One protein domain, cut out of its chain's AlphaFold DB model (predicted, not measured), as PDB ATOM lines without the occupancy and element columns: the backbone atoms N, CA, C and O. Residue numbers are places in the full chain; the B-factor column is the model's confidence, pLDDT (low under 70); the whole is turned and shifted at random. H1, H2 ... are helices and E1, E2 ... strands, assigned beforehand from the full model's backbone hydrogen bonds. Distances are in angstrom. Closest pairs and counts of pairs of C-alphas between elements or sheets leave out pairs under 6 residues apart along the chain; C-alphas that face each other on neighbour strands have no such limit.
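Overview. This is residues 8 to 47 of the 76 residues of the protein "50S ribosomal protein L23" of Microgenomates bacterium OLB22 (UniProt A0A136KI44). Two very short strands, E1 and E2, pair side by side in the middle of an open structure with few contacts, with the small helix H1 in the loop that joins them at one end and the longer helix H2 at the other end. Residues 18 to 23 of that loop stick out, and so do residues 31 to 37 and 39 to 47, which take in most of H2. The printed part has 40 residues, with two named strands and two named helices in the order E1, H1, E2, H2; the sheet has the order E1 - E2, antiparallel, and the class is mixed, helices and strands. The whole is only just loose, close to compact, with a radius of gyration of the C-alphas of 11.1 A and spans of 27 by 22 by 14 A.

Arrangement. The strand E1, residues 8 to 10, is the antiparallel neighbour of the strand E2, residues 27 to 29, with 167 degrees between their directions. The C-alphas of Pro 10 and Phe 27 face each other at 4.4 A, and those of Ile 8 and Val 29 at 5.4 A. Across the pair, N 28 and O 9 are within hydrogen-bond range at 2.8 A, as are N 8 and O 28 at 2.9 A. The helix H1, residues 14 to 18, follows E1 after a tight link of 3 residues, and a short link of 8 residues joins it to E2. The helix H2, residues 35 to 46, follows E2 after a tight link of 5 residues. E2 and H2 have 1 pair of C-alphas within 8 A, those of Val 29 and Val 38, 7.9 A apart. H2 is apart from both E1 and H1. In H1 and H2 every O i to N i+4 pair is within hydrogen-bond range.

Along the chain. E1 begins at C-alpha 8, at (-45.600, -50.158, 42.711), and ends at Pro 10. H1 runs from Glu 14, its C-alpha at (-29.198, -49.236, 32.104), to Ser 18. E2 runs from Phe 27 to Val 29. H2, the longest helix, measures 16.6 A from the C-alpha of Lys 35 to that of Tyr 46, which is at (-48.879, -38.844, 35.090).

Size, cuts and confidence. The two C-alphas farthest apart are those of Asp 21 and Ser 32, at 29.7 A. The first and last printed C-alphas, Ile 8 and Lys 47, are 17.4 A apart. The printed part has no cut, and no link in it is long. The mean pLDDT of the printed part is 93.0, and no printed residue is under 70.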
ATOM      1  N   ILE A   8     -46.380 -49.972  41.481       92.94
ATOM      2  CA  ILE A   8     -45.600 -50.158  42.711       92.94
ATOM      3  C   ILE A   8     -44.355 -49.272  42.694       92.94
ATOM      4  O   ILE A   8     -44.145 -48.469  43.598       92.94
ATOM      5  N   LYS A   9     -43.495 -49.432  41.679       93.50
ATOM      6  CA  LYS A   9     -42.233 -48.683  41.570       93.50
ATOM      7  C   LYS A   9     -41.718 -48.599  40.129       93.50
ATOM      8  O   LYS A   9     -41.983 -49.507  39.338       93.50
ATOM      9  N   PRO A  10     -40.956 -47.556  39.760       94.25
ATOM     10  CA  PRO A  10     -40.252 -47.514  38.482       94.25
ATOM     11  C   PRO A  10     -39.057 -48.477  38.481       94.25
ATOM     12  O   PRO A  10     -38.366 -48.643  39.488       94.25
ATOM     13  N   ILE A  11     -38.784 -49.093  37.330       93.50
ATOM     14  CA  ILE A  11     -37.602 -49.941  37.142       93.50
ATOM     15  C   ILE A  11     -36.515 -49.092  36.487       93.50
ATOM     16  O   ILE A  11     -36.606 -48.740  35.310       93.50
ATOM     17  N   ILE A  12     -35.472 -48.772  37.252       94.06
ATOM     18  CA  ILE A  12     -34.331 -47.985  36.784       94.06
ATOM     19  C   ILE A  12     -33.146 -48.935  36.621       94.06
ATOM     20  O   ILE A  12     -32.574 -49.423  37.587       94.06
ATOM     21  N   THR A  13     -32.817 -49.234  35.372       95.81
ATOM     22  CA  THR A  13     -31.658 -50.039  34.966       95.81
ATOM     23  C   THR A  13     -31.087 -49.433  33.692       95.81
ATOM     24  O   THR A  13     -31.818 -48.733  32.992       95.81
ATOM     25  N   GLU A  14     -29.835 -49.728  33.342       94.25
ATOM     26  CA  GLU A  14     -29.198 -49.236  32.104       94.25
ATOM     27  C   GLU A  14     -30.099 -49.443  30.882       94.25
ATOM     28  O   GLU A  14     -30.447 -48.500  30.181       94.25
ATOM     29  N   LYS A  15     -30.630 -50.659  30.722       91.06
ATOM     30  CA  LYS A  15     -31.562 -50.996  29.639       91.06
ATOM     31  C   LYS A  15     -32.862 -50.189  29.671       91.06
ATOM     32  O   LYS A  15     -33.454 -49.945  28.623       91.06
ATOM     33  N   SER A  16     -33.354 -49.841  30.857       91.88
ATOM     34  CA  SER A  16     -34.560 -49.013  30.998       91.88
ATOM     35  C   SER A  16     -34.260 -47.556  30.661       91.88
ATOM     36  O   SER A  16     -35.113 -46.884  30.090       91.88
ATOM     37  N   VAL A  17     -33.043 -47.087  30.944       94.12
ATOM     38  CA  VAL A  17     -32.566 -45.764  30.536       94.12
ATOM     39  C   VAL A  17     -32.373 -45.700  29.019       94.12
ATOM     40  O   VAL A  17     -32.934 -44.799  28.412       94.12
ATOM     41  N   SER A  18     -31.731 -46.686  28.383       94.31
ATOM     42  CA  SER A  18     -31.564 -46.727  26.914       94.31
ATOM     43  C   SER A  18     -32.890 -46.777  26.146       94.31
ATOM     44  O   SER A  18     -32.979 -46.407  24.985       94.31
ATOM     45  N   LYS A  19     -33.961 -47.264  26.776       93.44
ATOM     46  CA  LYS A  19     -35.299 -47.288  26.171       93.44
ATOM     47  C   LYS A  19     -36.015 -45.938  26.218       93.44
ATOM     48  O   LYS A  19     -37.016 -45.769  25.512       93.44
ATOM     49  N   LYS A  20     -35.515 -44.977  26.999       90.31
ATOM     50  CA  LYS A  20     -36.091 -43.629  27.081       90.31
ATOM     51  C   LYS A  20     -36.016 -42.890  25.749       90.31
ATOM     52  O   LYS A  20     -36.954 -42.160  25.450       90.31
ATOM     53  N   ASP A  21     -35.004 -43.157  24.925       90.06
ATOM     54  CA  ASP A  21     -34.883 -42.578  23.578       90.06
ATOM     55  C   ASP A  21     -36.093 -42.947  22.703       90.06
ATOM     56  O   ASP A  21     -36.647 -42.124  21.980       90.06
ATOM     57  N   THR A  22     -36.599 -44.173  22.870       93.19
ATOM     58  CA  THR A  22     -37.840 -44.653  22.235       93.19
ATOM     59  C   THR A  22     -39.120 -44.300  23.004       93.19
ATOM     60  O   THR A  22     -40.194 -44.802  22.673       93.19
ATOM     61  N   ARG A  23     -39.037 -43.452  24.040       92.00
ATOM     62  CA  ARG A  23     -40.145 -43.056  24.934       92.00
ATOM     63  C   ARG A  23     -40.798 -44.228  25.676       92.00
ATOM     64  O   ARG A  23     -41.977 -44.176  26.025       92.00
ATOM     65  N   VAL A  24     -40.038 -45.293  25.936       94.00
ATOM     66  CA  VAL A  24     -40.524 -46.473  26.660       94.00
ATOM     67  C   VAL A  24     -40.008 -46.448  28.096       94.00
ATOM     68  O   VAL A  24     -38.801 -46.436  28.331       94.00
ATOM     69  N   VAL A  25     -40.930 -46.503  29.061       93.31
ATOM     70  CA  VAL A  25     -40.636 -46.531  30.504       93.31
ATOM     71  C   VAL A  25     -41.124 -47.850  31.105       93.31
ATOM     72  O   VAL A  25     -42.156 -48.381  30.697       93.31
ATOM     73  N   ALA A  26     -40.366 -48.401  32.055       94.69
ATOM     74  CA  ALA A  26     -40.667 -49.672  32.706       94.69
ATOM     75  C   ALA A  26     -41.087 -49.468  34.170       94.69
ATOM     76  O   ALA A  26     -40.438 -48.733  34.915       94.69
ATOM     77  N   PHE A  27     -42.138 -50.176  34.584       94.62
ATOM     78  CA  PHE A  27     -42.676 -50.155  35.943       94.62
ATOM     79  C   PHE A  27     -42.842 -51.574  36.475       94.62
ATOM     80  O   PHE A  27     -43.107 -52.513  35.720       94.62
ATOM     81  N   GLU A  28     -42.717 -51.708  37.785       94.25
ATOM     82  CA  GLU A  28     -43.205 -52.857  38.525       94.25
ATOM     83  C   GLU A  28     -44.667 -52.618  38.896       94.25
ATOM     84  O   GLU A  28     -45.034 -51.554  39.402       94.25
ATOM     85  N   VAL A  29     -45.495 -53.615  38.610       95.00
ATOM     86  CA  VAL A  29     -46.948 -53.551  38.757       95.00
ATOM     87  C   VAL A  29     -47.452 -54.720  39.590       95.00
ATOM     88  O   VAL A  29     -46.805 -55.769  39.661       95.00
ATOM     89  N   ALA A  30     -48.620 -54.550  40.203       93.31
ATOM     90  CA  ALA A  30     -49.271 -55.611  40.961       93.31
ATOM     91  C   ALA A  30     -49.642 -56.804  40.057       93.31
ATOM     92  O   ALA A  30     -50.090 -56.631  38.921       93.31
ATOM     93  N   LEU A  31     -49.504 -58.025  40.584       90.38
ATOM     94  CA  LEU A  31     -49.806 -59.270  39.857       90.38
ATOM     95  C   LEU A  31     -51.287 -59.406  39.483       90.38
ATOM     96  O   LEU A  31     -51.611 -60.034  38.481       90.38
ATOM     97  N   SER A  32     -52.178 -58.806  40.270       90.12
ATOM     98  CA  SER A  32     -53.620 -58.765  40.014       90.12
ATOM     99  C   SER A  32     -54.019 -57.775  38.910       90.12
ATOM    100  O   SER A  32     -55.200 -57.672  38.582       90.12
ATOM    101  N   SER A  33     -53.071 -57.019  38.342       91.75
ATOM    102  CA  SER A  33     -53.364 -55.995  37.336       91.75
ATOM    103  C   SER A  33     -53.565 -56.584  35.937       91.75
ATOM    104  O   SER A  33     -52.843 -57.475  35.489       91.75
ATOM    105  N   THR A  34     -54.526 -56.029  35.196       92.88
ATOM    106  CA  THR A  34     -54.656 -56.259  33.750       92.88
ATOM    107  C   THR A  34     -54.132 -55.058  32.964       92.88
ATOM    108  O   THR A  34     -54.075 -53.933  33.462       92.88
ATOM    109  N   LYS A  35     -53.778 -55.276  31.688       92.44
ATOM    110  CA  LYS A  35     -53.209 -54.243  30.796       92.44
ATOM    111  C   LYS A  35     -54.040 -52.955  30.736       92.44
ATOM    112  O   LYS A  35     -53.472 -51.868  30.705       92.44
ATOM    113  N   GLN A  36     -55.368 -53.090  30.736       93.19
ATOM    114  CA  GLN A  36     -56.300 -51.960  30.678       93.19
ATOM    115  C   GLN A  36     -56.201 -51.089  31.934       93.19
ATOM    116  O   GLN A  36     -56.106 -49.869  31.837       93.19
ATOM    117  N   HIS A  37     -56.121 -51.724  33.105       92.94
ATOM    118  CA  HIS A  37     -56.066 -51.026  34.386       92.94
ATOM    119  C   HIS A  37     -54.751 -50.249  34.534       92.94
ATOM    120  O   HIS A  37     -54.762 -49.095  34.949       92.94
ATOM    121  N   VAL A  38     -53.623 -50.834  34.107       93.88
ATOM    122  CA  VAL A  38     -52.313 -50.153  34.125       93.88
ATOM    123  C   VAL A  38     -52.303 -48.928  33.203       93.88
ATOM    124  O   VAL A  38     -51.772 -47.885  33.577       93.88
ATOM    125  N   SER A  39     -52.910 -49.031  32.016       93.38
ATOM    126  CA  SER A  39     -53.005 -47.907  31.075       93.38
ATOM    127  C   SER A  39     -53.768 -46.726  31.684       93.38
ATOM    128  O   SER A  39     -53.288 -45.592  31.668       93.38
ATOM    129  N   GLN A  40     -54.925 -47.006  32.288       93.38
ATOM    130  CA  GLN A  40     -55.750 -45.985  32.929       93.38
ATOM    131  C   GLN A  40     -55.049 -45.372  34.151       93.38
ATOM    132  O   GLN A  40     -55.041 -44.155  34.309       93.38
ATOM    133  N   ALA A  41     -54.401 -46.194  34.981       93.62
ATOM    134  CA  ALA A  41     -53.667 -45.733  36.156       93.62
ATOM    135  C   ALA A  41     -52.532 -44.759  35.795       93.62
ATOM    136  O   ALA A  41     -52.397 -43.698  36.406       93.62
ATOM    137  N   LEU A  42     -51.747 -45.079  34.760       93.06
ATOM    138  CA  LEU A  42     -50.669 -44.212  34.280       93.06
ATOM    139  C   LEU A  42     -51.198 -42.905  33.684       93.06
ATOM    140  O   LEU A  42     -50.618 -41.845  33.928       93.06
ATOM    141  N   ALA A  43     -52.299 -42.972  32.931       93.19
ATOM    142  CA  ALA A  43     -52.929 -41.790  32.358       93.19
ATOM    143  C   ALA A  43     -53.412 -40.818  33.445       93.19
ATOM    144  O   ALA A  43     -53.211 -39.613  33.313       93.19
ATOM    145  N   LEU A  44     -53.986 -41.332  34.537       91.94
ATOM    146  CA  LEU A  44     -54.457 -40.516  35.657       91.94
ATOM    147  C   LEU A  44     -53.307 -39.927  36.487       91.94
ATOM    148  O   LEU A  44     -53.314 -38.728  36.762       91.94
ATOM    149  N   LEU A  45     -52.312 -40.739  36.863       91.38
ATOM    150  CA  LEU A  45     -51.218 -40.301  37.743       91.38
ATOM    151  C   LEU A  45     -50.258 -39.327  37.059       91.38
ATOM    152  O   LEU A  45     -49.838 -38.342  37.662       91.38
ATOM    153  N   TYR A  46     -49.907 -39.603  35.803       91.75
ATOM    154  CA  TYR A  46     -48.879 -38.844  35.090       91.75
ATOM    155  C   TYR A  46     -49.453 -37.869  34.059       91.75
ATOM    156  O   TYR A  46     -48.694 -37.098  33.480       91.75
ATOM    157  N   LYS A  47     -50.776 -37.869  33.835       93.62
ATOM    158  CA  LYS A  47     -51.459 -37.012  32.846       93.62
ATOM    159  C   LYS A  47     -50.885 -37.163  31.427       93.62
ATOM    160  O   LYS A  47     -50.830 -36.203  30.661       93.62
TER     161      LYS A  47